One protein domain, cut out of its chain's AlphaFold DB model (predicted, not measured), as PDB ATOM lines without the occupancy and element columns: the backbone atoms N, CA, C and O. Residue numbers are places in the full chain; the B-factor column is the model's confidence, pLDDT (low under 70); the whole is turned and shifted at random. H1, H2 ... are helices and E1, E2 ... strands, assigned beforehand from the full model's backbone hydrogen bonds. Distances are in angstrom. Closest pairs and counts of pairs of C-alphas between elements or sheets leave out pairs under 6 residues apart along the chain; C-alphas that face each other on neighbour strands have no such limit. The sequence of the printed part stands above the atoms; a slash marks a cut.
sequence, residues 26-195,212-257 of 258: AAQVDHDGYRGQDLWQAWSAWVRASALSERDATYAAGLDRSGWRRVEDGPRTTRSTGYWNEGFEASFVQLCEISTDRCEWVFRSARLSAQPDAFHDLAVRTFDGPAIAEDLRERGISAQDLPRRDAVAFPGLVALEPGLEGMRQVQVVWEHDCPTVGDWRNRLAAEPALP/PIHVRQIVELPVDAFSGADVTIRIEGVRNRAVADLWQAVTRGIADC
ATOM      1  N   ALA A  26      51.377  96.162 -28.995       75.75
ATOM      2  CA  ALA A  26      51.062  96.866 -27.750       75.75
ATOM      3  C   ALA A  26      51.114  95.962 -26.500       75.75
ATOM      4  O   ALA A  26      51.461  96.420 -25.419       75.75
ATOM      5  N   ALA A  27      50.816  94.669 -26.643       81.56
ATOM      6  CA  ALA A  27      50.874  93.678 -25.570       81.56
ATOM      7  C   ALA A  27      52.299  93.174 -25.271       81.56
ATOM      8  O   ALA A  27      52.494  92.400 -24.336       81.56
ATOM      9  N   GLN A  28      53.301  93.594 -26.047       83.06
ATOM     10  CA  GLN A  28      54.712  93.260 -25.817       83.06
ATOM     11  C   GLN A  28      55.466  94.363 -25.058       83.06
ATOM     12  O   GLN A  28      56.665  94.224 -24.817       83.06
ATOM     13  N   VAL A  29      54.788  95.456 -24.696       88.69
ATOM     14  CA  VAL A  29      55.380  96.626 -24.039       88.69
ATOM     15  C   VAL A  29      55.086  96.596 -22.541       88.69
ATOM     16  O   VAL A  29      53.969  96.306 -22.117       88.69
ATOM     17  N   ASP A  30      56.101  96.893 -21.735       91.56
ATOM     18  CA  ASP A  30      55.962  97.006 -20.284       91.56
ATOM     19  C   ASP A  30      55.352  98.365 -19.908       91.56
ATOM     20  O   ASP A  30      55.715  99.403 -20.466       91.56
ATOM     21  N   HIS A  31      54.454  98.369 -18.922       91.06
ATOM     22  CA  HIS A  31      53.739  99.563 -18.464       91.06
ATOM     23  C   HIS A  31      53.758  99.627 -16.944       91.06
ATOM     24  O   HIS A  31      53.429  98.642 -16.297       91.06
ATOM     25  N   ASP A  32      54.168 100.758 -16.365       87.56
ATOM     26  CA  ASP A  32      54.138 101.026 -14.917       87.56
ATOM     27  C   ASP A  32      54.703  99.902 -14.022       87.56
ATOM     28  O   ASP A  32      54.224  99.644 -12.918       87.56
ATOM     29  N   GLY A  33      55.753  99.222 -14.498       89.12
ATOM     30  CA  GLY A  33      56.405  98.115 -13.789       89.12
ATOM     31  C   GLY A  33      55.743  96.742 -13.971       89.12
ATOM     32  O   GLY A  33      56.251  95.756 -13.437       89.12
ATOM     33  N   TYR A  34      54.656  96.656 -14.738       91.62
ATOM     34  CA  TYR A  34      54.051  95.409 -15.195       91.62
ATOM     35  C   TYR A  34      54.652  94.985 -16.531       91.62
ATOM     36  O   TYR A  34      54.825  95.801 -17.438       91.62
ATOM     37  N   ARG A  35      54.926  93.685 -16.673       90.75
ATOM     38  CA  ARG A  35      55.395  93.131 -17.943       90.75
ATOM     39  C   ARG A  35      54.245  93.083 -18.940       90.75
ATOM     40  O   ARG A  35      53.173  92.586 -18.586       90.75
ATOM     41  N   GLY A  36      54.474  93.494 -20.186       88.31
ATOM     42  CA  GLY A  36      53.436  93.475 -21.228       88.31
ATOM     43  C   GLY A  36      52.782  92.100 -21.386       88.31
ATOM     44  O   GLY A  36      51.559  91.971 -21.419       88.31
ATOM     45  N   GLN A  37      53.601  91.046 -21.340       85.00
ATOM     46  CA  GLN A  37      53.141  89.659 -21.391       85.00
ATOM     47  C   GLN A  37      52.176  89.294 -20.249       85.00
ATOM     48  O   GLN A  37      51.225  88.545 -20.478       85.00
ATOM     49  N   ASP A  38      52.403  89.804 -19.040       87.00
ATOM     50  CA  ASP A  38      51.563  89.495 -17.879       87.00
ATOM     51  C   ASP A  38      50.224  90.249 -17.977       87.00
ATOM     52  O   ASP A  38      49.167  89.670 -17.721       87.00
ATOM     53  N   LEU A  39      50.250  91.503 -18.451       88.31
ATOM     54  CA  LEU A  39      49.044  92.282 -18.762       88.31
ATOM     55  C   LEU A  39      48.205  91.602 -19.854       88.31
ATOM     56  O   LEU A  39      46.988  91.476 -19.726       88.31
ATOM     57  N   TRP A  40      48.860  91.098 -20.901       85.81
ATOM     58  CA  TRP A  40      48.222  90.351 -21.983       85.81
ATOM     59  C   TRP A  40      47.544  89.071 -21.504       85.81
ATOM     60  O   TRP A  40      46.409  88.780 -21.892       85.81
ATOM     61  N   GLN A  41      48.225  88.297 -20.657       81.69
ATOM     62  CA  GLN A  41      47.663  87.077 -20.087       81.69
ATOM     63  C   GLN A  41      46.456  87.380 -19.200       81.69
ATOM     64  O   GLN A  41      45.433  86.703 -19.326       81.69
ATOM     65  N   ALA A  42      46.543  88.412 -18.358       83.31
ATOM     66  CA  ALA A  42      45.439  88.829 -17.503       83.31
ATOM     67  C   ALA A  42      44.222  89.278 -18.326       83.31
ATOM     68  O   ALA A  42      43.112  88.796 -18.093       83.31
ATOM     69  N   TRP A  43      44.434  90.127 -19.337       86.25
ATOM     70  CA  TRP A  43      43.379  90.566 -20.251       86.25
ATOM     71  C   TRP A  43      42.754  89.383 -21.004       86.25
ATOM     72  O   TRP A  43      41.534  89.232 -21.016       86.25
ATOM     73  N   SER A  44      43.570  88.477 -21.552       81.19
ATOM     74  CA  SER A  44      43.086  87.300 -22.290       81.19
ATOM     75  C   SER A  44      42.256  86.363 -21.403       81.19
ATOM     76  O   SER A  44      41.238  85.819 -21.839       81.19
ATOM     77  N   ALA A  45      42.677  86.171 -20.149       79.25
ATOM     78  CA  ALA A  45      41.948  85.373 -19.171       79.25
ATOM     79  C   ALA A  45      40.601  86.014 -18.808       79.25
ATOM     80  O   ALA A  45      39.593  85.309 -18.728       79.25
ATOM     81  N   TRP A  46      40.567  87.338 -18.642       82.19
ATOM     82  CA  TRP A  46      39.332  88.077 -18.402       82.19
ATOM     83  C   TRP A  46      38.363  87.988 -19.578       82.19
ATOM     84  O   TRP A  46      37.219  87.594 -19.381       82.19
ATOM     85  N   VAL A  47      38.821  88.264 -20.804       81.44
ATOM     86  CA  VAL A  47      37.998  88.170 -22.023       81.44
ATOM     87  C   VAL A  47      37.379  86.785 -22.159       81.44
ATOM     88  O   VAL A  47      36.186  86.663 -22.430       81.44
ATOM     89  N   ARG A  48      38.162  85.730 -21.908       79.38
ATOM     90  CA  ARG A  48      37.657  84.353 -21.890       79.38
ATOM     91  C   ARG A  48      36.560  84.157 -20.846       79.38
ATOM     92  O   ARG A  48      35.540  83.538 -21.148       79.38
ATOM     93  N   ALA A  49      36.786  84.619 -19.618       79.50
ATOM     94  CA  ALA A  49      35.818  84.485 -18.536       79.50
ATOM     95  C   ALA A  49      34.515  85.232 -18.864       79.50
ATOM     96  O   ALA A  49      33.439  84.655 -18.720       79.50
ATOM     97  N   SER A  50      34.616  86.454 -19.392       81.69
ATOM     98  CA  SER A  50      33.476  87.254 -19.848       81.69
ATOM     99  C   SER A  50      32.713  86.559 -20.976       81.69
ATOM    100  O   SER A  50      31.503  86.388 -20.872       81.69
ATOM    101  N   ALA A  51      33.404  86.047 -22.000       80.31
ATOM    102  CA  ALA A  51      32.778  85.347 -23.124       80.31
ATOM    103  C   ALA A  51      32.009  84.085 -22.694       80.31
ATOM    104  O   ALA A  51      30.913  83.812 -23.188       80.31
ATOM    105  N   LEU A  52      32.574  83.307 -21.764       78.25
ATOM    106  CA  LEU A  52      31.907  82.130 -21.204       78.25
ATOM    107  C   LEU A  52      30.720  82.519 -20.319       78.25
ATOM    108  O   LEU A  52      29.654  81.924 -20.457       78.25
ATOM    109  N   SER A  53      30.881  83.531 -19.463       81.00
ATOM    110  CA  SER A  53      29.807  84.032 -18.599       81.00
ATOM    111  C   SER A  53      28.627  84.552 -19.417       81.00
ATOM    112  O   SER A  53      27.476  84.264 -19.105       81.00
ATOM    113  N   GLU A  54      28.898  85.293 -20.487       79.62
ATOM    114  CA  GLU A  54      27.872  85.787 -21.397       79.62
ATOM    115  C   GLU A  54      27.178  84.657 -22.162       79.62
ATOM    116  O   GLU A  54      25.955  84.648 -22.260       79.62
ATOM    117  N   ARG A  55      27.932  83.670 -22.671       84.06
ATOM    118  CA  ARG A  55      27.347  82.458 -23.270       84.06
ATOM    119  C   ARG A  55      26.373  81.792 -22.295       84.06
ATOM    120  O   ARG A  55      25.280  81.414 -22.708       84.06
ATOM    121  N   ASP A  56      26.770  81.651 -21.032       81.88
ATOM    122  CA  ASP A  56      25.962  81.001 -19.996       81.88
ATOM    123  C   ASP A  56      24.708  81.810 -19.664       81.88
ATOM    124  O   ASP A  56      23.623  81.238 -19.548       81.88
ATOM    125  N   ALA A  57      24.830  83.138 -19.599       82.62
ATOM    126  CA  ALA A  57      23.695  84.035 -19.426       82.62
ATOM    127  C   ALA A  57      22.697  83.915 -20.589       82.62
ATOM    128  O   ALA A  57      21.505  83.724 -20.350       82.62
ATOM    129  N   THR A  58      23.162  83.941 -21.843       79.38
ATOM    130  CA  THR A  58      22.280  83.809 -23.017       79.38
ATOM    131  C   THR A  58      21.651  82.417 -23.104       79.38
ATOM    132  O   THR A  58      20.472  82.281 -23.427       79.38
ATOM    133  N   TYR A  59      22.403  81.369 -22.765       84.88
ATOM    134  CA  TYR A  59      21.889  80.002 -22.689       84.88
ATOM    135  C   TYR A  59      20.792  79.836 -21.625       84.88
ATOM    136  O   TYR A  59      19.813  79.110 -21.838       84.88
ATOM    137  N   ALA A  60      20.947  80.495 -20.475       83.69
ATOM    138  CA  ALA A  60      19.942  80.513 -19.419       83.69
ATOM    139  C   ALA A  60      18.696  81.305 -19.846       83.69
ATOM    140  O   ALA A  60      17.583  80.796 -19.717       83.69
ATOM    141  N   ALA A  61      18.890  82.497 -20.418       80.81
ATOM    142  CA  ALA A  61      17.812  83.361 -20.896       80.81
ATOM    143  C   ALA A  61      16.997  82.734 -22.040       80.81
ATOM    144  O   ALA A  61      15.809  83.010 -22.164       80.81
ATOM    145  N   GLY A  62      17.594  81.845 -22.844       76.81
ATOM    146  CA  GLY A  62      16.917  81.187 -23.965       76.81
ATOM    147  C   GLY A  62      15.668  80.370 -23.595       76.81
ATOM    148  O   GLY A  62      14.869  80.065 -24.474       76.81
ATOM    149  N   LEU A  63      15.474  80.026 -22.318       82.00
ATOM    150  CA  LEU A  63      14.269  79.340 -21.834       82.00
ATOM    151  C   LEU A  63      13.316  80.239 -21.042       82.00
ATOM    152  O   LEU A  63      12.266  79.759 -20.611       82.00
ATOM    153  N   ASP A  64      13.670  81.503 -20.811       80.88
ATOM    154  CA  ASP A  64      12.831  82.431 -20.057       80.88
ATOM    155  C   ASP A  64      11.657  82.890 -20.932       80.88
ATOM    156  O   ASP A  64      11.706  83.904 -21.628       80.88
ATOM    157  N   ARG A  65      10.605  82.065 -20.965       81.44
ATOM    158  CA  ARG A  65       9.375  82.321 -21.713       81.44
ATOM    159  C   ARG A  65       8.200  82.419 -20.756       81.44
ATOM    160  O   ARG A  65       7.809  81.441 -20.117       81.44
ATOM    161  N   SER A  66       7.577  83.594 -20.716       87.56
ATOM    162  CA  SER A  66       6.369  83.824 -19.926       87.56
ATOM    163  C   SER A  66       5.278  82.808 -20.275       87.56
ATOM    164  O   SER A  66       4.995  82.584 -21.453       87.56
ATOM    165  N   GLY A  67       4.638  82.235 -19.257       90.25
ATOM    166  CA  GLY A  67       3.554  81.266 -19.434       90.25
ATOM    167  C   GLY A  67       4.009  79.815 -19.589       90.25
ATOM    168  O   GLY A  67       3.150  78.950 -19.713       90.25
ATOM    169  N   TRP A  68       5.312  79.526 -19.531       93.44
ATOM    170  CA  TRP A  68       5.855  78.168 -19.569       93.44
ATOM    171  C   TRP A  68       6.622  77.851 -18.284       93.44
ATOM    172  O   TRP A  68       7.286  78.713 -17.713       93.44
ATOM    173  N   ARG A  69       6.532  76.603 -17.819       91.81
ATOM    174  CA  ARG A  69       7.282  76.091 -16.666       91.81
ATOM    175  C   ARG A  69       8.158  74.920 -17.083       91.81
ATOM    176  O   ARG A  69       7.722  74.056 -17.838       91.81
ATOM    177  N   ARG A  70       9.376  74.869 -16.554       90.25
ATOM    178  CA  ARG A  70      10.263  73.709 -16.690       90.25
ATOM    179  C   ARG A  70       9.745  72.562 -15.833       90.25
ATOM    180  O   ARG A  70       9.403  72.791 -14.674       90.25
ATOM    181  N   VAL A  71       9.687  71.361 -16.404       89.12
ATOM    182  CA  VAL A  71       9.206  70.166 -15.692       89.12
ATOM    183  C   VAL A  71      10.208  69.021 -15.680       89.12
ATOM    184  O   VAL A  71      10.266  68.315 -14.683       89.12
ATOM    185  N   GLU A  72      11.011  68.868 -16.733       86.62
ATOM    186  CA  GLU A  72      11.928  67.735 -16.875       86.62
ATOM    187  C   GLU A  72      13.212  68.163 -17.588       86.62
ATOM    188  O   GLU A  72      13.186  68.972 -18.524       86.62
ATOM    189  N   ASP A  73      14.333  67.595 -17.149       84.94
ATOM    190  CA  ASP A  73      15.635  67.766 -17.781       84.94
ATOM    191  C   ASP A  73      15.974  66.574 -18.651       84.94
ATOM    192  O   ASP A  73      15.980  65.443 -18.184       84.94
ATOM    193  N   GLY A  74      16.290  66.849 -19.914       84.25
ATOM    194  CA  GLY A  74      16.784  65.856 -20.852       84.25
ATOM    195  C   GLY A  74      18.314  65.754 -20.850       84.25
ATOM    196  O   GLY A  74      19.004  66.390 -20.049       84.25
ATOM    197  N   PRO A  75      18.878  64.977 -21.792       83.88
ATOM    198  CA  PRO A  75      20.319  64.884 -21.994       83.88
ATOM    199  C   PRO A  75      20.987  66.255 -22.165       83.88
ATOM    200  O   PRO A  75      20.466  67.130 -22.863       83.88
ATOM    201  N   ARG A  76      22.183  66.412 -21.588       85.88
ATOM    202  CA  ARG A  76      23.018  67.617 -21.685       85.88
ATOM    203  C   ARG A  76      24.474  67.270 -21.971       85.88
ATOM    204  O   ARG A  76      25.002  66.247 -21.535       85.88
ATOM    205  N   THR A  77      25.148  68.169 -22.677       83.19
ATOM    206  CA  THR A  77      26.596  68.142 -22.875       83.19
ATOM    207  C   THR A  77      27.186  69.526 -22.667       83.19
ATOM    208  O   THR A  77      26.641  70.531 -23.126       83.19
ATOM    209  N   THR A  78      28.349  69.565 -22.032       83.75
ATOM    210  CA  THR A  78      29.190  70.756 -21.961       83.75
ATOM    211  C   THR A  78      30.584  70.376 -22.424       83.75
ATOM    212  O   THR A  78      31.168  69.392 -21.968       83.75
ATOM    213  N   ARG A  79      31.148  71.166 -23.331       78.38
ATOM    214  CA  ARG A  79      32.502  70.995 -23.848       78.38
ATOM    215  C   ARG A  79      33.248  72.319 -23.790       78.38
ATOM    216  O   ARG A  79      32.779  73.327 -24.310       78.38
ATOM    217  N   SER A  80      34.444  72.300 -23.221       73.88
ATOM    218  CA  SER A  80      35.412  73.390 -23.333       73.88
ATOM    219  C   SER A  80      36.726  72.810 -23.812       73.88
ATOM    220  O   SER A  80      37.209  71.821 -23.261       73.88
ATOM    221  N   THR A  81      37.293  73.401 -24.857       65.38
ATOM    222  CA  THR A  81      38.526  72.902 -25.464       65.38
ATOM    223  C   THR A  81      39.762  73.559 -24.871       65.38
ATOM    224  O   THR A  81      40.843  73.366 -25.383       65.38
ATOM    225  N   GLY A  82      39.660  74.360 -23.809       59.34
ATOM    226  CA  GLY A  82      40.825  75.063 -23.266       59.34
ATOM    227  C   GLY A  82      41.271  76.271 -24.101       59.34
ATOM    228  O   GLY A  82      41.899  77.163 -23.530       59.34
ATOM    229  N   TYR A  83      40.886  76.353 -25.378       63.84
ATOM    230  CA  TYR A  83      40.976  77.567 -26.183       63.84
ATOM    231  C   TYR A  83      39.976  78.613 -25.682       63.84
ATOM    232  O   TYR A  83      38.875  78.291 -25.228       63.84
ATOM    233  N   TRP A  84      40.370  79.884 -25.733       62.69
ATOM    234  CA  TRP A  84      39.586  80.986 -25.173       62.69
ATOM    235  C   TRP A  84      38.323  81.303 -26.004       62.69
ATOM    236  O   TRP A  84      37.353  81.803 -25.447       62.69
ATOM    237  N   ASN A  85      38.301  80.944 -27.293       65.12
ATOM    238  CA  ASN A  85      37.190  81.122 -28.240       65.12
ATOM    239  C   ASN A  85      36.267  79.913 -28.386       65.12
ATOM    240  O   ASN A  85      35.398  79.923 -29.258       65.12
ATOM    241  N   GLU A  86      36.476  78.850 -27.616       71.81
ATOM    242  CA  GLU A  86      35.792  77.586 -27.854       71.81
ATOM    243  C   GLU A  86      35.134  77.055 -26.585       71.81
ATOM    244  O   GLU A  86      35.747  76.532 -25.647       71.81
ATOM    245  N   GLY A  87      33.814  77.146 -26.600       77.88
ATOM    246  CA  GLY A  87      32.938  76.614 -25.577       77.88
ATOM    247  C   GLY A  87      31.657  76.147 -26.233       77.88
ATOM    248  O   GLY A  87      31.180  76.742 -27.192       77.88
ATOM    249  N   PHE A  88      31.094  75.062 -25.738       85.06
ATOM    250  CA  PHE A  88      29.854  74.522 -26.258       85.06
ATOM    251  C   PHE A  88      29.034  73.972 -25.113       85.06
ATOM    252  O   PHE A  88      29.549  73.234 -24.274       85.06
ATOM    253  N   GLU A  89      27.766  74.327 -25.100       88.62
ATOM    254  CA  GLU A  89      26.774  73.734 -24.232       88.62
ATOM    255  C   GLU A  89      25.519  73.443 -25.045       88.62
ATOM    256  O   GLU A  89      25.107  74.266 -25.861       88.62
ATOM    257  N   ALA A  90      24.927  72.269 -24.840       89.25
ATOM    258  CA  ALA A  90      23.645  71.910 -25.425       89.25
ATOM    259  C   ALA A  90      22.848  71.020 -24.476       89.25
ATOM    260  O   ALA A  90      23.423  70.183 -23.776       89.25
ATOM    261  N   SER A  91      21.530  71.189 -24.462       90.44
ATOM    262  CA  SER A  91      20.622  70.337 -23.701       90.44
ATOM    263  C   SER A  91      19.233  70.263 -24.315       90.44
ATOM    264  O   SER A  91      18.840  71.104 -25.128       90.44
ATOM    265  N   PHE A  92      18.495  69.256 -23.863       90.81
ATOM    266  CA  PHE A  92      17.053  69.163 -24.007       90.81
ATOM    267  C   PHE A  92      16.386  69.479 -22.672       90.81
ATOM    268  O   PHE A  92      16.884  69.102 -21.613       90.81
ATOM    269  N   VAL A  93      15.246  70.149 -22.724       91.75
ATOM    270  CA  VAL A  93      14.408  70.430 -21.560       91.75
ATOM    271  C   VAL A  93      12.953  70.256 -21.958       91.75
ATOM    272  O   VAL A  93      12.580  70.607 -23.078       91.75
ATOM    273  N   GLN A  94      12.129  69.732 -21.059       91.94
ATOM    274  CA  GLN A  94      10.690  69.742 -21.248       91.94
ATOM    275  C   GLN A  94      10.096  70.961 -20.548       91.94
ATOM    276  O   GLN A  94      10.296  71.181 -19.344       91.94
ATOM    277  N   LEU A  95       9.358  71.756 -21.315       93.12
ATOM    278  CA  LEU A  95       8.585  72.883 -20.815       93.12
ATOM    279  C   LEU A  95       7.098  72.582 -20.989       93.12
ATOM    280  O   LEU A  95       6.701  72.068 -22.029       93.12
ATOM    281  N   CYS A  96       6.273  72.937 -20.007       94.56
ATOM    282  CA  CYS A  96       4.819  72.868 -20.124       94.56
ATOM    283  C   CYS A  96       4.197  74.255 -20.025       94.56
ATOM    284  O   CYS A  96       4.584  75.061 -19.176       94.56
ATOM    285  N   GLU A  97       3.220  74.528 -20.878       94.81
ATOM    286  CA  GLU A  97       2.438  75.753 -20.833       94.81
ATOM    287  C   GLU A  97       1.547  75.746 -19.580       94.81
ATOM    288  O   GLU A  97       0.799  74.804 -19.334       94.81
ATOM    289  N   ILE A  98       1.610  76.805 -18.774       92.31
ATOM    290  CA  ILE A  98       0.905  76.906 -17.485       92.31
ATOM    291  C   ILE A  98      -0.621  76.926 -17.672       92.31
ATOM    292  O   ILE A  98      -1.357  76.468 -16.804       92.31
ATOM    293  N   SER A  99      -1.109  77.474 -18.786       93.62
ATOM    294  CA  SER A  99      -2.542  77.635 -19.069       93.62
ATOM    295  C   SER A  99      -3.220  76.352 -19.559       93.62
ATOM    296  O   SER A  99      -4.427  76.203 -19.364       93.62
ATOM    297  N   THR A 100      -2.478  75.451 -20.210       93.06
ATOM    298  CA  THR A 100      -3.035  74.270 -20.893       93.06
ATOM    299  C   THR A 100      -2.449  72.943 -20.414       93.06
ATOM    300  O   THR A 100      -2.974  71.895 -20.784       93.06
ATOM    301  N   ASP A 101      -1.364  72.968 -19.630       89.19
ATOM    302  CA  ASP A 101      -0.522  71.812 -19.286       89.19
ATOM    303  C   ASP A 101       0.008  71.036 -20.512       89.19
ATOM    304  O   ASP A 101       0.483  69.905 -20.395       89.19
ATOM    305  N   ARG A 102      -0.012  71.642 -21.708       92.69
ATOM    306  CA  ARG A 102       0.650  71.080 -22.888       92.69
ATOM    307  C   ARG A 102       2.160  71.168 -22.705       92.69
ATOM    308  O   ARG A 102       2.692  72.257 -22.512       92.69
ATOM    309  N   CYS A 103       2.838  70.032 -22.824       92.38
ATOM    310  CA  CYS A 103       4.286  69.935 -22.690       92.38
ATOM    311  C   CYS A 103       4.973  69.751 -24.040       92.38
ATOM    312  O   CYS A 103       4.455  69.062 -24.919       92.38
ATOM    313  N   GLU A 104       6.152  70.341 -24.177       92.50
ATOM    314  CA  GLU A 104       6.972  70.290 -25.380       92.50
ATOM    315  C   GLU A 104       8.440  70.149 -25.015       92.50
ATOM    316  O   GLU A 104       8.918  70.728 -24.030       92.50
ATOM    317  N   TRP A 105       9.168  69.396 -25.833       93.31
ATOM    318  CA  TRP A 105      10.616  69.389 -25.754       93.31
ATOM    319  C   TRP A 105      11.202  70.609 -26.452       93.31
ATOM    320  O   TRP A 105      10.799  70.999 -27.547       93.31
ATOM    321  N   VAL A 106      12.200  71.203 -25.812       93.31
ATOM    322  CA  VAL A 106      12.963  72.324 -26.346       93.31
ATOM    323  C   VAL A 106      14.426  71.924 -26.375       93.31
ATOM    324  O   VAL A 106      14.998  71.521 -25.359       93.31
ATOM    325  N   PHE A 107      15.035  72.038 -27.549       93.12
ATOM    326  CA  PHE A 107      16.479  71.975 -27.690       93.12
ATOM    327  C   PHE A 107      17.055  73.370 -27.521       93.12
ATOM    328  O   PHE A 107      16.592  74.327 -28.143       93.12
ATOM    329  N   ARG A 108      18.115  73.478 -26.726       92.06
ATOM    330  CA  ARG A 108      18.914  74.695 -26.651       92.06
ATOM    331  C   ARG A 108      20.386  74.382 -26.791       92.06
ATOM    332  O   ARG A 108      20.883  73.401 -26.236       92.06
ATOM    333  N   SER A 109      21.102  75.261 -27.472       90.81
ATOM    334  CA  SER A 109      22.554  75.241 -27.483       90.81
ATOM    335  C   SER A 109      23.125  76.647 -27.465       90.81
ATOM    336  O   SER A 109      22.528  77.590 -27.981       90.81
ATOM    337  N   ALA A 110      24.292  76.781 -26.851       88.75
ATOM    338  CA  ALA A 110      25.098  77.980 -26.904       88.75
ATOM    339  C   ALA A 110      26.543  77.589 -27.195       88.75
ATOM    340  O   ALA A 110      27.169  76.787 -26.493       88.75
ATOM    341  N   ARG A 111      27.082  78.168 -28.260       85.69
ATOM    342  CA  ARG A 111      28.442  77.948 -28.714       85.69
ATOM    343  C   ARG A 111      29.190  79.268 -28.706       85.69
ATOM    344  O   ARG A 111      28.728  80.253 -29.266       85.69
ATOM    345  N   LEU A 112      30.372  79.249 -28.115       79.31
ATOM    346  CA  LEU A 112      31.413  80.222 -28.386       79.31
ATOM    347  C   LEU A 112      32.270  79.639 -29.511       79.31
ATOM    348  O   LEU A 112      32.787  78.522 -29.384       79.31
ATOM    349  N   SER A 113      32.321  80.336 -30.641       73.81
ATOM    350  CA  SER A 113      33.118  79.940 -31.799       73.81
ATOM    351  C   SER A 113      33.571  81.179 -32.549       73.81
ATOM    352  O   SER A 113      32.912  81.622 -33.486       73.81
ATOM    353  N   ALA A 114      34.720  81.714 -32.164       66.25
ATOM    354  CA  ALA A 114      35.374  82.771 -32.925       66.25
ATOM    355  C   ALA A 114      36.391  82.168 -33.900       66.25
ATOM    356  O   ALA A 114      37.108  81.233 -33.540       66.25
ATOM    357  N   GLN A 115      36.496  82.716 -35.112       67.44
ATOM    358  CA  GLN A 115      37.688  82.486 -35.933       67.44
ATOM    359  C   GLN A 115      38.909  83.097 -35.220       67.44
ATOM    360  O   GLN A 115      38.737  84.100 -34.522       67.44
ATOM    361  N   PRO A 116      40.126  82.545 -35.381       67.00
ATOM    362  CA  PRO A 116      41.336  83.112 -34.780       67.00
ATOM    363  C   PRO A 116      41.498  84.621 -35.032       67.00
ATOM    364  O   PRO A 116      41.848  85.359 -34.113       67.00
ATOM    365  N   ASP A 117      41.142  85.088 -36.230       73.00
ATOM    366  CA  ASP A 117      41.236  86.500 -36.623       73.00
ATOM    367  C   ASP A 117      40.290  87.405 -35.819       73.00
ATOM    368  O   ASP A 117      40.663  88.506 -35.429       73.00
ATOM    369  N   ALA A 118      39.100  86.915 -35.456       75.69
ATOM    370  CA  ALA A 118      38.125  87.703 -34.700       75.69
ATOM    371  C   ALA A 118      38.643  88.090 -33.301       75.69
ATOM    372  O   ALA A 118      38.259  89.121 -32.749       75.69
ATOM    373  N   PHE A 119      39.540  87.284 -32.732       77.19
ATOM    374  CA  PHE A 119      40.236  87.616 -31.491       77.19
ATOM    375  C   PHE A 119      41.324  88.633 -31.663       77.19
ATOM    376  O   PHE A 119      41.469  89.508 -30.822       77.19
ATOM    377  N   HIS A 120      42.119  88.463 -32.715       77.56
ATOM    378  CA  HIS A 120      43.183  89.387 -33.020       77.56
ATOM    379  C   HIS A 120      42.580  90.778 -33.205       77.56
ATOM    380  O   HIS A 120      43.015  91.728 -32.564       77.56
ATOM    381  N   ASP A 121      41.482  90.863 -33.950       80.06
ATOM    382  CA  ASP A 121      40.729  92.091 -34.143       80.06
ATOM    383  C   ASP A 121      40.142  92.640 -32.834       80.06
ATOM    384  O   ASP A 121      40.181  93.846 -32.591       80.06
ATOM    385  N   LEU A 122      39.598  91.775 -31.967       81.31
ATOM    386  CA  LEU A 122      39.131  92.182 -30.638       81.31
ATOM    387  C   LEU A 122      40.283  92.754 -29.804       81.31
ATOM    388  O   LEU A 122      40.143  93.836 -29.238       81.31
ATOM    389  N   ALA A 123      41.417  92.061 -29.766       83.56
ATOM    390  CA  ALA A 123      42.609  92.448 -29.031       83.56
ATOM    391  C   ALA A 123      43.175  93.778 -29.529       83.56
ATOM    392  O   ALA A 123      43.397  94.673 -28.725       83.56
ATOM    393  N   VAL A 124      43.327  93.958 -30.843       84.62
ATOM    394  CA  VAL A 124      43.792  95.219 -31.444       84.62
ATOM    395  C   VAL A 124      42.885  96.393 -31.069       84.62
ATOM    396  O   VAL A 124      43.374  97.499 -30.868       84.62
ATOM    397  N   ARG A 125      41.570  96.170 -30.957       83.75
ATOM    398  CA  ARG A 125      40.611  97.231 -30.612       83.75
ATOM    399  C   ARG A 125      40.501  97.533 -29.121       83.75
ATOM    400  O   ARG A 125      40.095  98.638 -28.781       83.75
ATOM    401  N   THR A 126      40.740  96.554 -28.252       85.81
ATOM    402  CA  THR A 126      40.310  96.634 -26.839       85.81
ATOM    403  C   THR A 126      41.415  96.368 -25.824       85.81
ATOM    404  O   THR A 126      41.212  96.612 -24.637       85.81
ATOM    405  N   PHE A 127      42.577  95.877 -26.254       87.69
ATOM    406  CA  PHE A 127      43.735  95.786 -25.378       87.69
ATOM    407  C   PHE A 127      44.375  97.170 -25.213       87.69
ATOM    408  O   PHE A 127      44.849  97.757 -26.184       87.69
ATOM    409  N   ASP A 128      44.438  97.651 -23.972       89.00
ATOM    410  CA  ASP A 128      45.081  98.911 -23.594       89.00
ATOM    411  C   ASP A 128      45.998  98.664 -22.388       89.00
ATOM    412  O   ASP A 128      45.555  98.617 -21.240       89.00
ATOM    413  N   GLY A 129      47.286  98.430 -22.662       89.69
ATOM    414  CA  GLY A 129      48.298  98.138 -21.643       89.69
ATOM    415  C   GLY A 129      48.390  99.204 -20.540       89.69
ATOM    416  O   GLY A 129      48.309  98.833 -19.367       89.69
ATOM    417  N   PRO A 130      48.519 100.502 -20.881       91.00
ATOM    418  CA  PRO A 130      48.490 101.592 -19.907       91.00
ATOM    419  C   PRO A 130      47.240 101.594 -19.019       91.00
ATOM    420  O   PRO A 130      47.371 101.628 -17.796       91.00
ATOM    421  N   ALA A 131      46.041 101.490 -19.599       90.31
ATOM    422  CA  ALA A 131      44.801 101.518 -18.821       90.31
ATOM    423  C   ALA A 131      44.645 100.283 -17.912       90.31
ATOM    424  O   ALA A 131      44.178 100.398 -16.778       90.31
ATOM    425  N   ILE A 132      45.078  99.100 -18.370       90.31
ATOM    426  CA  ILE A 132      45.115  97.885 -17.537       90.31
ATOM    427  C   ILE A 132      46.073  98.083 -16.353       90.31
ATOM    428  O   ILE A 132      45.724  97.762 -15.218       90.31
ATOM    429  N   ALA A 133      47.284  98.590 -16.603       91.38
ATOM    430  CA  ALA A 133      48.283  98.811 -15.560       91.38
ATOM    431  C   ALA A 133      47.803  99.833 -14.511       91.38
ATOM    432  O   ALA A 133      48.015  99.638 -13.308       91.38
ATOM    433  N   GLU A 134      47.104 100.878 -14.958       91.38
ATOM    434  CA  GLU A 134      46.465 101.861 -14.091       91.38
ATOM    435  C   GLU A 134      45.366 101.235 -13.213       91.38
ATOM    436  O   GLU A 134      45.455 101.365 -11.991       91.38
ATOM    437  N   ASP A 135      44.414 100.475 -13.779       90.25
ATOM    438  CA  ASP A 135      43.353  99.785 -13.010       90.25
ATOM    439  C   ASP A 135      43.940  98.846 -11.945       90.25
ATOM    440  O   ASP A 135      43.517  98.842 -10.783       90.25
ATOM    441  N   LEU A 136      44.975  98.078 -12.309       91.12
ATOM    442  CA  LEU A 136      45.666  97.187 -11.375       91.12
ATOM    443  C   LEU A 136      46.296  97.963 -10.216       91.12
ATOM    444  O   LEU A 136      46.138  97.573  -9.054       91.12
ATOM    445  N   ARG A 137      46.971  99.079 -10.514       90.75
ATOM    446  CA  ARG A 137      47.600  99.947  -9.511       90.75
ATOM    447  C   ARG A 137      46.560 100.571  -8.584       90.75
ATOM    448  O   ARG A 137      46.754 100.553  -7.369       90.75
ATOM    449  N   GLU A 138      45.469 101.102  -9.126       90.69
ATOM    450  CA  GLU A 138      44.384 101.712  -8.346       90.69
ATOM    451  C   GLU A 138      43.719 100.715  -7.398       90.69
ATOM    452  O   GLU A 138      43.351 101.055  -6.273       90.69
ATOM    453  N   ARG A 139      43.644  99.449  -7.811       89.31
ATOM    454  CA  ARG A 139      43.106  98.349  -7.003       89.31
ATOM    455  C   ARG A 139      44.143  97.682  -6.100       89.31
ATOM    456  O   ARG A 139      43.819  96.703  -5.424       89.31
ATOM    457  N   GLY A 140      45.377  98.191  -6.079       90.69
ATOM    458  CA  GLY A 140      46.465  97.693  -5.238       90.69
ATOM    459  C   GLY A 140      46.964  96.292  -5.609       90.69
ATOM    460  O   GLY A 140      47.508  95.596  -4.754       90.69
ATOM    461  N   ILE A 141      46.765  95.847  -6.853       90.25
ATOM    462  CA  ILE A 141      47.268  94.562  -7.350       90.25
ATOM    463  C   ILE A 141      48.672  94.792  -7.897       90.25
ATOM    464  O   ILE A 141      48.819  95.376  -8.957       90.25
ATOM    465  N   SER A 142      49.709  94.330  -7.198       91.19
ATOM    466  CA  SER A 142      51.088  94.544  -7.644       91.19
ATOM    467  C   SER A 142      51.462  93.682  -8.861       91.19
ATOM    468  O   SER A 142      50.900  92.604  -9.079       91.19
ATOM    469  N   ALA A 143      52.492  94.098  -9.606       87.88
ATOM    470  CA  ALA A 143      53.049  93.319 -10.717       87.88
ATOM    471  C   ALA A 143      53.531  91.915 -10.298       87.88
ATOM    472  O   ALA A 143      53.490  90.983 -11.094       87.88
ATOM    473  N   GLN A 144      53.950  91.738  -9.040       86.44
ATOM    474  CA  GLN A 144      54.373  90.434  -8.516       86.44
ATOM    475  C   GLN A 144      53.189  89.508  -8.204       86.44
ATOM    476  O   GLN A 144      53.342  88.283  -8.216       86.44
ATOM    477  N   ASP A 145      52.021  90.082  -7.918       86.25
ATOM    478  CA  ASP A 145      50.818  89.333  -7.561       86.25
ATOM    479  C   ASP A 145      49.972  88.974  -8.782       86.25
ATOM    480  O   ASP A 145      49.263  87.967  -8.744       86.25
ATOM    481  N   LEU A 146      50.054  89.759  -9.863       81.75
ATOM    482  CA  LEU A 146      49.234  89.582 -11.063       81.75
ATOM    483  C   LEU A 146      49.297  88.154 -11.648       81.75
ATOM    484  O   LEU A 146      48.227  87.569 -11.824       81.75
ATOM    485  N   PRO A 147      50.474  87.524 -11.864       76.00
ATOM    486  CA  PRO A 147      50.540  86.183 -12.460       76.00
ATOM    487  C   PRO A 147      49.942  85.074 -11.583       76.00
ATOM    488  O   PRO A 147      49.756  83.951 -12.044       76.00
ATOM    489  N   ARG A 148      49.688  85.357 -10.298       73.38
ATOM    490  CA  ARG A 148      49.129  84.401  -9.328       73.38
ATOM    491  C   ARG A 148      47.616  84.524  -9.181       73.38
ATOM    492  O   ARG A 148      47.035  83.780  -8.394       73.38
ATOM    493  N   ARG A 149      46.984  85.484  -9.860       71.81
ATOM    494  CA  ARG A 149      45.540  85.698  -9.782       71.81
ATOM    495  C   ARG A 149      44.834  85.071 -10.970       71.81
ATOM    496  O   ARG A 149      45.129  85.386 -12.119       71.81
ATOM    497  N   ASP A 150      43.832  84.259 -10.668       57.34
ATOM    498  CA  ASP A 150      42.903  83.763 -11.672       57.34
ATOM    499  C   ASP A 150      41.894  84.872 -12.021       57.34
ATOM    500  O   ASP A 150      41.201  85.387 -11.146       57.34
ATOM    501  N   ALA A 151      41.840  85.244 -13.306       62.50
ATOM    502  CA  ALA A 151      40.836  86.118 -13.928       62.50
ATOM    503  C   ALA A 151      40.544  87.446 -13.188       62.50
ATOM    504  O   ALA A 151      39.485  87.642 -12.589       62.50
ATOM    505  N   VAL A 152      41.468  88.409 -13.283       79.56
ATOM    506  CA  VAL A 152      41.215  89.796 -12.857       79.56
ATOM    507  C   VAL A 152      40.258  90.467 -13.844       79.56
ATOM    508  O   VAL A 152      40.557  90.535 -15.027       79.56
ATOM    509  N   ALA A 153      39.113  90.964 -13.374       80.31
ATOM    510  CA  ALA A 153      38.184  91.714 -14.222       80.31
ATOM    511  C   ALA A 153      38.670  93.144 -14.484       80.31
ATOM    512  O   ALA A 153      39.179  93.758 -13.553       80.31
ATOM    513  N   PHE A 154      38.434  93.692 -15.681       81.69
ATOM    514  CA  PHE A 154      38.806  95.069 -16.051       81.69
ATOM    515  C   PHE A 154      37.582  95.891 -16.495       81.69
ATOM    516  O   PHE A 154      37.430  96.219 -17.672       81.69
ATOM    517  N   PRO A 155      36.668  96.224 -15.569       67.44
ATOM    518  CA  PRO A 155      35.383  96.841 -15.894       67.44
ATOM    519  C   PRO A 155      35.495  98.244 -16.506       67.44
ATOM    520  O   PRO A 155      34.506  98.721 -17.039       67.44
ATOM    521  N   GLY A 156      36.654  98.910 -16.446       65.56
ATOM    522  CA  GLY A 156      36.890 100.200 -17.107       65.56
ATOM    523  C   GLY A 156      37.170 100.104 -18.614       65.56
ATOM    524  O   GLY A 156      37.079 101.108 -19.312       65.56
ATOM    525  N   LEU A 157      37.459  98.908 -19.142       65.94
ATOM    526  CA  LEU A 157      37.833  98.682 -20.548       65.94
ATOM    527  C   LEU A 157      36.624  98.336 -21.438       65.94
ATOM    528  O   LEU A 157      36.713  97.479 -22.320       65.94
ATOM    529  N   VAL A 158      35.461  98.947 -21.183       58.84
ATOM    530  CA  VAL A 158      34.169  98.556 -21.781       58.84
ATOM    531  C   VAL A 158      34.104  98.867 -23.281       58.84
ATOM    532  O   VAL A 158      33.603  99.898 -23.714       58.84
ATOM    533  N   ALA A 159      34.580  97.915 -24.079       63.94
ATOM    534  CA  ALA A 159      34.242  97.736 -25.491       63.94
ATOM    535  C   ALA A 159      34.243  96.245 -25.896       63.94
ATOM    536  O   ALA A 159      34.329  95.915 -27.080       63.94
ATOM    537  N   LEU A 160      34.169  95.326 -24.922       70.88
ATOM    538  CA  LEU A 160      34.193  93.885 -25.187       70.88
ATOM    539  C   LEU A 160      32.848  93.344 -25.684       70.88
ATOM    540  O   LEU A 160      32.844  92.513 -26.589       70.88
ATOM    541  N   GLU A 161      31.727  93.819 -25.131       68.75
ATOM    542  CA  GLU A 161      30.399  93.218 -25.347       68.75
ATOM    543  C   GLU A 161      30.009  93.107 -26.836       68.75
ATOM    544  O   GLU A 161      29.657  92.004 -27.263       68.75
ATOM    545  N   PRO A 162      30.160  94.152 -27.686       67.56
ATOM    546  CA  PRO A 162      29.817  94.029 -29.107       67.56
ATOM    547  C   PRO A 162      30.719  93.035 -29.851       67.56
ATOM    548  O   PRO A 162      30.299  92.381 -30.804       67.56
ATOM    549  N   GLY A 163      31.980  92.914 -29.424       69.12
ATOM    550  CA  GLY A 163      32.935  91.977 -30.008       69.12
ATOM    551  C   GLY A 163      32.663  90.530 -29.604       69.12
ATOM    552  O   GLY A 163      32.834  89.630 -30.425       69.12
ATOM    553  N   LEU A 164      32.212  90.308 -28.368       74.38
ATOM    554  CA  LEU A 164      31.839  88.990 -27.861       74.38
ATOM    555  C   LEU A 164      30.504  88.514 -28.438       74.38
ATOM    556  O   LEU A 164      30.360  87.325 -28.719       74.38
ATOM    557  N   GLU A 165      29.562  89.425 -28.698       74.44
ATOM    558  CA  GLU A 165      28.260  89.091 -29.274       74.44
ATOM    559  C   GLU A 165      28.361  88.308 -30.584       74.44
ATOM    560  O   GLU A 165      27.773  87.231 -30.692       74.44
ATOM    561  N   GLY A 166      29.176  88.782 -31.528       68.50
ATOM    562  CA  GLY A 166      29.368  88.123 -32.824       68.50
ATOM    563  C   GLY A 166      30.066  86.756 -32.758       68.50
ATOM    564  O   GLY A 166      30.048  86.010 -33.734       68.50
ATOM    565  N   MET A 167      30.678  86.404 -31.624       73.31
ATOM    566  CA  MET A 167      31.354  85.115 -31.417       73.31
ATOM    567  C   MET A 167      30.423  84.045 -30.828       73.31
ATOM    568  O   MET A 167      30.802  82.869 -30.745       73.31
ATOM    569  N   ARG A 168      29.223  84.448 -30.395       80.56
ATOM    570  CA  ARG A 168      28.221  83.579 -29.782       80.56
ATOM    571  C   ARG A 168      27.241  83.101 -30.846       80.56
ATOM    572  O   ARG A 168      26.702  83.877 -31.624       80.56
ATOM    573  N   GLN A 169      26.969  81.807 -30.842       82.75
ATOM    574  CA  GLN A 169      25.903  81.200 -31.624       82.75
ATOM    575  C   GLN A 169      24.959  80.525 -30.646       82.75
ATOM    576  O   GLN A 169      25.362  79.602 -29.937       82.75
ATOM    577  N   VAL A 170      23.725  81.012 -30.580       85.50
ATOM    578  CA  VAL A 170      22.699  80.474 -29.691       85.50
ATOM    579  C   VAL A 170      21.539  79.981 -30.528       85.50
ATOM    580  O   VAL A 170      21.121  80.639 -31.476       85.50
ATOM    581  N   GLN A 171      21.043  78.806 -30.172       89.12
ATOM    582  CA  GLN A 171      19.876  78.199 -30.788       89.12
ATOM    583  C   GLN A 171      18.919  77.776 -29.686       89.12
ATOM    584  O   GLN A 171      19.336  77.142 -28.716       89.12
ATOM    585  N   VAL A 172      17.646  78.113 -29.856       91.81
ATOM    586  CA  VAL A 172      16.531  77.607 -29.055       91.81
ATOM    587  C   VAL A 172      15.474  77.163 -30.048       91.81
ATOM    588  O   VAL A 172      14.989  77.977 -30.830       91.81
ATOM    589  N   VAL A 173      15.164  75.873 -30.056       92.56
ATOM    590  CA  VAL A 173      14.268  75.263 -31.038       92.56
ATOM    591  C   VAL A 173      13.236  74.426 -30.308       92.56
ATOM    592  O   VAL A 173      13.583  73.555 -29.509       92.56
ATOM    593  N   TRP A 174      11.969  74.709 -30.584       92.81
ATOM    594  CA  TRP A 174      10.838  74.024 -29.982       92.81
ATOM    595  C   TRP A 174      10.423  72.832 -30.840       92.81
ATOM    596  O   TRP A 174      10.514  72.868 -32.066       92.81
ATOM    597  N   GLU A 175       9.935  71.774 -30.200       93.00
ATOM    598  CA  GLU A 175       9.474  70.562 -30.883       93.00
ATOM    599  C   GLU A 175       8.337  70.829 -31.880       93.00
ATOM    600  O   GLU A 175       8.282  70.183 -32.924       93.00
ATOM    601  N   HIS A 176       7.463  71.806 -31.617       91.50
ATOM    602  CA  HIS A 176       6.410  72.170 -32.568       91.50
ATOM    603  C   HIS A 176       6.944  72.847 -33.839       91.50
ATOM    604  O   HIS A 176       6.341  72.684 -34.898       91.50
ATOM    605  N   ASP A 177       8.060  73.576 -33.740       91.62
ATOM    606  CA  ASP A 177       8.735  74.198 -34.885       91.62
ATOM    607  C   ASP A 177       9.602  73.175 -35.638       91.62
ATOM    608  O   ASP A 177       9.752  73.244 -36.855       91.62
ATOM    609  N   CYS A 178      10.164  72.201 -34.915       93.06
ATOM    610  CA  CYS A 178      11.047  71.167 -35.447       93.06
ATOM    611  C   CYS A 178      10.802  69.833 -34.716       93.06
ATOM    612  O   CYS A 178      11.419  69.576 -33.675       93.06
ATOM    613  N   PRO A 179       9.966  68.931 -35.272       91.06
ATOM    614  CA  PRO A 179       9.668  67.629 -34.660       91.06
ATOM    615  C   PRO A 179      10.916  66.774 -34.382       91.06
ATOM    616  O   PRO A 179      10.940  65.962 -33.459       91.06
ATOM    617  N   THR A 180      12.000  67.015 -35.128       89.69
ATOM    618  CA  THR A 180      13.307  66.368 -34.952       89.69
ATOM    619  C   THR A 180      13.927  66.609 -33.565       89.69
ATOM    620  O   THR A 180      14.761  65.814 -33.129       89.69
ATOM    621  N   VAL A 181      13.501  67.644 -32.827       90.31
ATOM    622  CA  VAL A 181      13.856  67.831 -31.407       90.31
ATOM    623  C   VAL A 181      13.392  66.631 -30.572       90.31
ATOM    624  O   VAL A 181      14.192  66.051 -29.831       90.31
ATOM    625  N   GLY A 182      12.130  66.220 -30.729       86.00
ATOM    626  CA  GLY A 182      11.559  65.059 -30.047       86.00
ATOM    627  C   GLY A 182      12.236  63.752 -30.457       86.00
ATOM    628  O   GLY A 182      12.582  62.938 -29.596       86.00
ATOM    629  N   ASP A 183      12.509  63.584 -31.755       87.00
ATOM    630  CA  ASP A 183      13.181  62.396 -32.300       87.00
ATOM    631  C   ASP A 183      14.596  62.215 -31.736       87.00
ATOM    632  O   ASP A 183      14.951  61.125 -31.277       87.00
ATOM    633  N   TRP A 184      15.411  63.279 -31.722       86.31
ATOM    634  CA  TRP A 184      16.764  63.224 -31.159       86.31
ATOM    635  C   TRP A 184      16.752  62.963 -29.659       86.31
ATOM    636  O   TRP A 184      17.554  62.154 -29.186       86.31
ATOM    637  N   ARG A 185      15.836  63.594 -28.916       86.06
ATOM    638  CA  ARG A 185      15.668  63.348 -27.479       86.06
ATOM    639  C   ARG A 185      15.344  61.882 -27.208       86.06
ATOM    640  O   ARG A 185      16.026  61.254 -26.402       86.06
ATOM    641  N   ASN A 186      14.355  61.323 -27.907       80.94
ATOM    642  CA  ASN A 186      13.962  59.919 -27.764       80.94
ATOM    643  C   ASN A 186      15.110  58.972 -28.112       80.94
ATOM    644  O   ASN A 186      15.360  58.006 -27.393       80.94
ATOM    645  N   ARG A 187      15.843  59.268 -29.190       78.94
ATOM    646  CA  ARG A 187      17.002  58.477 -29.599       78.94
ATOM    647  C   ARG A 187      18.088  58.472 -28.528       78.94
ATOM    648  O   ARG A 187      18.577  57.403 -28.196       78.94
ATOM    649  N   LEU A 188      18.432  59.632 -27.968       74.31
ATOM    650  CA  LEU A 188      19.434  59.742 -26.902       74.31
ATOM    651  C   LEU A 188      19.000  59.042 -25.609       74.31
ATOM    652  O   LEU A 188      19.841  58.436 -24.955       74.31
ATOM    653  N   ALA A 189      17.715  59.104 -25.254       68.62
ATOM    654  CA  ALA A 189      17.170  58.403 -24.090       68.62
ATOM    655  C   ALA A 189      17.160  56.872 -24.270       68.62
ATOM    656  O   ALA A 189      17.293  56.132 -23.298       68.62
ATOM    657  N   ALA A 190      17.018  56.395 -25.511       67.81
ATOM    658  CA  ALA A 190      17.034  54.974 -25.846       67.81
ATOM    659  C   ALA A 190      18.448  54.387 -26.001       67.81
ATOM    660  O   ALA A 190      18.589  53.162 -26.043       67.81
ATOM    661  N   GLU A 191      19.489  55.222 -26.101       62.66
ATOM    662  CA  GLU A 191      20.865  54.730 -26.126       62.66
ATOM    663  C   GLU A 191      21.176  54.071 -24.770       62.66
ATOM    664  O   GLU A 191      21.084  54.733 -23.730       62.66
ATOM    665  N   PRO A 192      21.555  52.777 -24.735       53.84
ATOM    666  CA  PRO A 192      22.018  52.161 -23.500       53.84
ATOM    667  C   PRO A 192      23.171  53.007 -22.967       53.84
ATOM    668  O   PRO A 192      24.028  53.402 -23.762       53.84
ATOM    669  N   ALA A 193      23.149  53.304 -21.656       52.38
ATOM    670  CA  ALA A 193      24.117  54.165 -20.971       52.38
ATOM    671  C   ALA A 193      25.480  54.050 -21.658       52.38
ATOM    672  O   ALA A 193      26.045  52.953 -21.667       52.38
ATOM    673  N   LEU A 194      25.880  55.144 -22.328       48.69
ATOM    674  CA  LEU A 194      26.967  55.234 -23.312       48.69
ATOM    675  C   LEU A 194      28.036  54.161 -23.072       48.69
ATOM    676  O   LEU A 194      28.469  54.030 -21.929       48.69
ATOM    677  N   PRO A 195      28.526  53.423 -24.087       42.91
ATOM    678  CA  PRO A 195      29.545  52.405 -23.866       42.91
ATOM    679  C   PRO A 195      30.828  53.087 -23.368       42.91
ATOM    680  O   PRO A 195      31.658  53.560 -24.143       42.91
ATOM    681  N   PRO A 212      41.610  65.318 -27.963       49.84
ATOM    682  CA  PRO A 212      42.752  66.050 -27.420       49.84
ATOM    683  C   PRO A 212      42.632  66.298 -25.908       49.84
ATOM    684  O   PRO A 212      41.568  66.652 -25.406       49.84
ATOM    685  N   ILE A 213      43.739  66.117 -25.177       45.28
ATOM    686  CA  ILE A 213      43.776  66.065 -23.699       45.28
ATOM    687  C   ILE A 213      43.338  67.383 -23.030       45.28
ATOM    688  O   ILE A 213      42.862  67.361 -21.897       45.28
ATOM    689  N   HIS A 214      43.459  68.514 -23.729       50.94
ATOM    690  CA  HIS A 214      43.045  69.844 -23.267       50.94
ATOM    691  C   HIS A 214      41.529  70.086 -23.375       50.94
ATOM    692  O   HIS A 214      41.037  71.103 -22.889       50.94
ATOM    693  N   VAL A 215      40.776  69.157 -23.973       56.00
ATOM    694  CA  VAL A 215      39.320  69.254 -24.038       56.00
ATOM    695  C   VAL A 215      38.682  68.553 -22.848       56.00
ATOM    696  O   VAL A 215      38.804  67.339 -22.670       56.00
ATOM    697  N   ARG A 216      37.927  69.321 -22.062       68.38
ATOM    698  CA  ARG A 216      37.023  68.794 -21.043       68.38
ATOM    699  C   ARG A 216      35.629  68.692 -21.645       68.38
ATOM    700  O   ARG A 216      35.039  69.706 -22.013       68.38
ATOM    701  N   GLN A 217      35.109  67.472 -21.720       69.56
ATOM    702  CA  GLN A 217      33.714  67.214 -22.048       69.56
ATOM    703  C   GLN A 217      33.024  66.548 -20.860       69.56
ATOM    704  O   GLN A 217      33.570  65.620 -20.254       69.56
ATOM    705  N   ILE A 218      31.846  67.063 -20.532       74.44
ATOM    706  CA  ILE A 218      30.944  66.557 -19.507       74.44
ATOM    707  C   ILE A 218      29.643  66.191 -20.210       74.44
ATOM    708  O   ILE A 218      29.141  66.976 -21.013       74.44
ATOM    709  N   VAL A 219      29.119  65.006 -19.919       71.12
ATOM    710  CA  VAL A 219      27.789  64.581 -20.362       71.12
ATOM    711  C   VAL A 219      26.952  64.269 -19.137       71.12
ATOM    712  O   VAL A 219      27.428  63.604 -18.217       71.12
ATOM    713  N   GLU A 220      25.722  64.761 -19.143       75.38
ATOM    714  CA  GLU A 220      24.732  64.540 -18.097       75.38
ATOM    715  C   GLU A 220      23.512  63.871 -18.741       75.38
ATOM    716  O   GLU A 220      22.958  64.384 -19.715       75.38
ATOM    717  N   LEU A 221      23.148  62.688 -18.243       70.12
ATOM    718  CA  LEU A 221      22.010  61.908 -18.728       70.12
ATOM    719  C   LEU A 221      21.031  61.680 -17.570       70.12
ATOM    720  O   LEU A 221      21.445  61.091 -16.562       70.12
ATOM    721  N   PRO A 222      19.770  62.125 -17.680       64.12
ATOM    722  CA  PRO A 222      18.731  61.703 -16.747       64.12
ATOM    723  C   PRO A 222      18.501  60.192 -16.904       64.12
ATOM    724  O   PRO A 222      18.536  59.666 -18.019       64.12
ATOM    725  N   VAL A 223      18.314  59.481 -15.794       63.06
ATOM    726  CA  VAL A 223      17.957  58.060 -15.791       63.06
ATOM    727  C   VAL A 223      16.786  57.802 -14.852       63.06
ATOM    728  O   VAL A 223      16.852  58.095 -13.662       63.06
ATOM    729  N   ASP A 224      15.768  57.117 -15.366       53.75
ATOM    730  CA  ASP A 224      14.578  56.716 -14.600       53.75
ATOM    731  C   ASP A 224      14.811  55.444 -13.760       53.75
ATOM    732  O   ASP A 224      13.879  54.738 -13.375       53.75
ATOM    733  N   ALA A 225      16.075  55.101 -13.494       40.78
ATOM    734  CA  ALA A 225      16.477  53.802 -12.946       40.78
ATOM    735  C   ALA A 225      15.967  53.539 -11.516       40.78
ATOM    736  O   ALA A 225      16.002  52.398 -11.053       40.78
ATOM    737  N   PHE A 226      15.482  54.568 -10.819       39.06
ATOM    738  CA  PHE A 226      14.935  54.458  -9.475       39.06
ATOM    739  C   PHE A 226      13.563  55.123  -9.444       39.06
ATOM    740  O   PHE A 226      13.456  56.342  -9.422       39.06
ATOM    741  N   SER A 227      12.514  54.297  -9.443       38.41
ATOM    742  CA  SER A 227      11.108  54.673  -9.265       38.41
ATOM    743  C   SER A 227      10.922  55.851  -8.295       38.41
ATOM    744  O   SER A 227      10.922  55.655  -7.077       38.41
ATOM    745  N   GLY A 228      10.748  57.056  -8.842       43.16
ATOM    746  CA  GLY A 228      10.443  58.275  -8.090       43.16
ATOM    747  C   GLY A 228      11.633  59.136  -7.647       43.16
ATOM    748  O   GLY A 228      11.407  60.085  -6.901       43.16
ATOM    749  N   ALA A 229      12.867  58.842  -8.068       46.12
ATOM    750  CA  ALA A 229      14.019  59.714  -7.843       46.12
ATOM    751  C   ALA A 229      14.630  60.162  -9.176       46.12
ATOM    752  O   ALA A 229      15.067  59.324  -9.964       46.12
ATOM    753  N   ASP A 230      14.714  61.478  -9.387       57.03
ATOM    754  CA  ASP A 230      15.452  62.068 -10.504       57.03
ATOM    755  C   ASP A 230      16.947  61.799 -10.299       57.03
ATOM    756  O   ASP A 230      17.620  62.445  -9.490       57.03
ATOM    757  N   VAL A 231      17.476  60.791 -10.994       57.03
ATOM    758  CA  VAL A 231      18.898  60.449 -10.950       57.03
ATOM    759  C   VAL A 231      19.558  60.929 -12.234       57.03
ATOM    760  O   VAL A 231      19.140  60.583 -13.334       57.03
ATOM    761  N   THR A 232      20.627  61.712 -12.107       67.75
ATOM    762  CA  THR A 232      21.451  62.136 -13.245       67.75
ATOM    763  C   THR A 232      22.799  61.433 -13.201       67.75
ATOM    764  O   THR A 232      23.536  61.529 -12.218       67.75
ATOM    765  N   ILE A 233      23.163  60.759 -14.292       64.94
ATOM    766  CA  ILE A 233      24.516  60.236 -14.481       64.94
ATOM    767  C   ILE A 233      25.366  61.347 -15.089       64.94
ATOM    768  O   ILE A 233      25.152  61.750 -16.233       64.94
ATOM    769  N   ARG A 234      26.358  61.817 -14.330       74.75
ATOM    770  CA  ARG A 234      27.361  62.779 -14.790       74.75
ATOM    771  C   ARG A 234      28.663  62.066 -15.115       74.75
ATOM    772  O   ARG A 234      29.256  61.414 -14.257       74.75
ATOM    773  N   ILE A 235      29.137  62.236 -16.343       63.84
ATOM    774  CA  ILE A 235      30.385  61.643 -16.815       63.84
ATOM    775  C   ILE A 235      31.338  62.780 -17.159       63.84
ATOM    776  O   ILE A 235      31.085  63.556 -18.081       63.84
ATOM    777  N   GLU A 236      32.436  62.885 -16.417       66.06
ATOM    778  CA  GLU A 236      33.465  63.895 -16.650       66.06
ATOM    779  C   GLU A 236      34.650  63.341 -17.437       66.06
ATOM    780  O   GLU A 236      34.992  62.165 -17.345       66.06
ATOM    781  N   GLY A 237      35.318  64.216 -18.192       57.28
ATOM    782  CA  GLY A 237      36.530  63.836 -18.913       57.28
ATOM    783  C   GLY A 237      36.252  62.849 -20.042       57.28
ATOM    784  O   GLY A 237      37.104  62.017 -20.351       57.28
ATOM    785  N   VAL A 238      35.072  62.942 -20.666       58.62
ATOM    786  CA  VAL A 238      34.688  62.106 -21.807       58.62
ATOM    787  C   VAL A 238      35.618  62.411 -22.979       58.62
ATOM    788  O   VAL A 238      35.389  63.323 -23.765       58.62
ATOM    789  N   ARG A 239      36.690  61.629 -23.125       61.34
ATOM    790  CA  ARG A 239      37.612  61.693 -24.273       61.34
ATOM    791  C   ARG A 239      37.134  60.802 -25.417       61.34
ATOM    792  O   ARG A 239      37.932  60.143 -26.081       61.34
ATOM    793  N   ASN A 240      35.820  60.752 -25.621       62.97
ATOM    794  CA  ASN A 240      35.186  59.901 -26.616       62.97
ATOM    795  C   ASN A 240      34.697  60.754 -27.789       62.97
ATOM    796  O   ASN A 240      33.690  61.454 -27.693       62.97
ATOM    797  N   ARG A 241      35.403  60.663 -28.919       62.84
ATOM    798  CA  ARG A 241      35.040  61.373 -30.149       62.84
ATOM    799  C   ARG A 241      33.637  61.021 -30.643       62.84
ATOM    800  O   ARG A 241      32.965  61.906 -31.150       62.84
ATOM    801  N   ALA A 242      33.161  59.793 -30.428       64.06
ATOM    802  CA  ALA A 242      31.813  59.403 -30.835       64.06
ATOM    803  C   ALA A 242      30.733  60.227 -30.118       64.06
ATOM    804  O   ALA A 242      29.731  60.588 -30.725       64.06
ATOM    805  N   VAL A 243      30.961  60.595 -28.853       69.56
ATOM    806  CA  VAL A 243      30.047  61.457 -28.089       69.56
ATOM    807  C   VAL A 243      30.073  62.888 -28.634       69.56
ATOM    808  O   VAL A 243      29.027  63.516 -28.776       69.56
ATOM    809  N   ALA A 244      31.255  63.415 -28.963       69.25
ATOM    810  CA  ALA A 244      31.374  64.727 -29.594       69.25
ATOM    811  C   ALA A 244      30.705  64.769 -30.981       69.25
ATOM    812  O   ALA A 244      29.973  65.716 -31.273       69.25
ATOM    813  N   ASP A 245      30.916  63.741 -31.806       72.62
ATOM    814  CA  ASP A 245      30.332  63.616 -33.145       72.62
ATOM    815  C   ASP A 245      28.801  63.470 -33.071       72.62
ATOM    816  O   ASP A 245      28.089  64.099 -33.854       72.62
ATOM    817  N   LEU A 246      28.285  62.717 -32.090       79.06
ATOM    818  CA  LEU A 246      26.849  62.582 -31.824       79.06
ATOM    819  C   LEU A 246      26.206  63.935 -31.510       79.06
ATOM    820  O   LEU A 246      25.243  64.323 -32.162       79.06
ATOM    821  N   TRP A 247      26.760  64.697 -30.566       81.69
ATOM    822  CA  TRP A 247      26.213  66.012 -30.217       81.69
ATOM    823  C   TRP A 247      26.352  67.041 -31.346       81.69
ATOM    824  O   TRP A 247      25.492  67.910 -31.503       81.69
ATOM    825  N   GLN A 248      27.383  66.925 -32.187       81.12
ATOM    826  CA  GLN A 248      27.465  67.700 -33.427       81.12
ATOM    827  C   GLN A 248      26.407  67.290 -34.456       81.12
ATOM    828  O   GLN A 248      25.966  68.148 -35.217       81.12
ATOM    829  N   ALA A 249      26.042  66.009 -34.531       83.88
ATOM    830  CA  ALA A 249      24.981  65.528 -35.410       83.88
ATOM    831  C   ALA A 249      23.605  66.008 -34.931       83.88
ATOM    832  O   ALA A 249      22.843  66.520 -35.744       83.88
ATOM    833  N   VAL A 250      23.339  65.938 -33.620       86.00
ATOM    834  CA  VAL A 250      22.130  66.496 -32.988       86.00
ATOM    835  C   VAL A 250      21.996  67.984 -33.311       86.00
ATOM    836  O   VAL A 250      20.988  68.407 -33.864       86.00
ATOM    837  N   THR A 251      23.042  68.769 -33.033       85.56
ATOM    838  CA  THR A 251      23.008  70.228 -33.245       85.56
ATOM    839  C   THR A 251      22.798  70.579 -34.720       85.56
ATOM    840  O   THR A 251      22.013  71.465 -35.025       85.56
ATOM    841  N   ARG A 252      23.464  69.875 -35.649       85.50
ATOM    842  CA  ARG A 252      23.278  70.099 -37.093       85.50
ATOM    843  C   ARG A 252      21.876  69.724 -37.561       85.50
ATOM    844  O   ARG A 252      21.232  70.540 -38.197       85.50
ATOM    845  N   GLY A 253      21.392  68.540 -37.189       85.81
ATOM    846  CA  GLY A 253      20.069  68.082 -37.610       85.81
ATOM    847  C   GLY A 253      18.930  68.962 -37.091       85.81
ATOM    848  O   GLY A 253      17.904  69.057 -37.749       85.81
ATOM    849  N   ILE A 254      19.105  69.616 -35.938       87.56
ATOM    850  CA  ILE A 254      18.136  70.593 -35.420       87.56
ATOM    851  C   ILE A 254      18.301  71.960 -36.103       87.56
ATOM    852  O   ILE A 254      17.306  72.627 -36.366       87.56
ATOM    853  N   ALA A 255      19.530  72.370 -36.436       84.06
ATOM    854  CA  ALA A 255      19.776  73.600 -37.189       84.06
ATOM    855  C   ALA A 255      19.190  73.557 -38.612       84.06
ATOM    856  O   ALA A 255      18.764  74.590 -39.109       84.06
ATOM    857  N   ASP A 256      19.109  72.379 -39.239       84.06
ATOM    858  CA  ASP A 256      18.513  72.196 -40.575       84.06
ATOM    859  C   ASP A 256      16.989  72.481 -40.615       84.06
ATOM    860  O   ASP A 256      16.404  72.550 -41.695       84.06
ATOM    861  N   CYS A 257      16.336  72.640 -39.455       80.56
ATOM    862  CA  CYS A 257      14.930  73.046 -39.345       80.56
ATOM    863  C   CYS A 257      14.708  74.573 -39.408       80.56
ATOM    864  O   CYS A 257      13.551  74.997 -39.434       80.56
TER     865      CYS A 257
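AT A GLANCE: This is residues 26 to 195 and 212 to 257 of the 258 residues of an uncharacterized protein of Maricaulis maris (strain MCS10) (UniProt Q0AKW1). A twisted slab of six antiparallel strands has part of the long helix H1, residues 48 to 60, over one face and H5 and H6 over the other: three layers, helices on both faces of a sheet. H1 reaches beyond the sheet to a small head of H2, H3, H4 and unnamed residues 139 to 160. The printed part has 216 residues with six named helices and six strands, along the chain H1 E1 E2 E3 H2 H3 H4 E4 H5 E5 E6 H6; the sheet's order is E4 E3 E2 E1 E5 E6, the class mixed. The whole is loose, with a radius of gyration of the C-alphas of 20.9 A, and elongated, spanning 62 by 39 by 33 A.

HOW THE PARTS SIT: H1, residues 36 to 61, is on the sheet at a height of 9.5 A. E1, residues 68 to 80, E2, residues 86 to 97, and E3, residues 103 to 113, form a meander, each strand the antiparallel neighbour of the one before. N 79 and O 88 are 2.8 A apart, and N 91 and O 108 2.9 A, within hydrogen-bond range. H1 is over E3, at 12 degrees on the local plane, along the strands; their closest C-alphas, of Tyr 59 and Ala 110, are 5.7 A apart. H2, residues 116 to 126, is near H1, with 8 pairs of C-alphas within 10 A. H3, residues 129 to 138, touches residues 36 to 43 of H1, about perpendicular at 83 degrees; the closest C-alphas, of Leu 39 and Gly 129, are 6.6 A apart. H4, residues 161 to 165, is close to H1 but not clearly touching; C-alphas 51 and 164, the closest, are 6.0 A apart. E4, residues 168 to 174, pairs with E3; N 171 and O 109 are 2.9 A apart. H5, residues 180 to 190, is on the opposite face from H1, height 8.6 A, across the strands at 73 degrees to E1 on the local plane. E5, residues 216 to 223, pairs with E1, N 78 and O 218 at 2.9 A, and forms a hairpin with E6, residues 231 to 236, N 223 and O 231 at 2.8 A. H6, residues 241 to 255, is on the same face as H5, height 10.0 A, and touches it with residues 250 to 254, at a shallow tilt of 26 degrees, opposite ways; C-alphas 180 and 254, the closest, are 6.4 A apart. In the six helices every O i to N i+4 pair is within hydrogen-bond range.

IN THESE COORDINATES: H1 runs 37.0 A from C-alpha 36 at (53.436, 93.475, -21.228). E1 spans 30.2 A and bends by 81 degrees at residue 71; E2 spans 34.1 A and bends by 52 degrees at residue 94; E3 spans 31.8 A. H6 spans 20.8 A and ends with C-alpha 255 at (19.776, 73.600, -37.189).

THE WHOLE: The two C-alphas farthest apart, of Gly 33 and Thr 100, are 64.4 A apart. Residues 196 to 211 are not printed; C-alphas 195 and 212 are 19.3 A apart across the cut. The link from H3 to H4, 22 residues, is long. Mean pLDDT of the printed part is 78.6; 54 residues are under 70, among them residues 189 to 195, 212 to 217, 222 to 233 and 235 to 244.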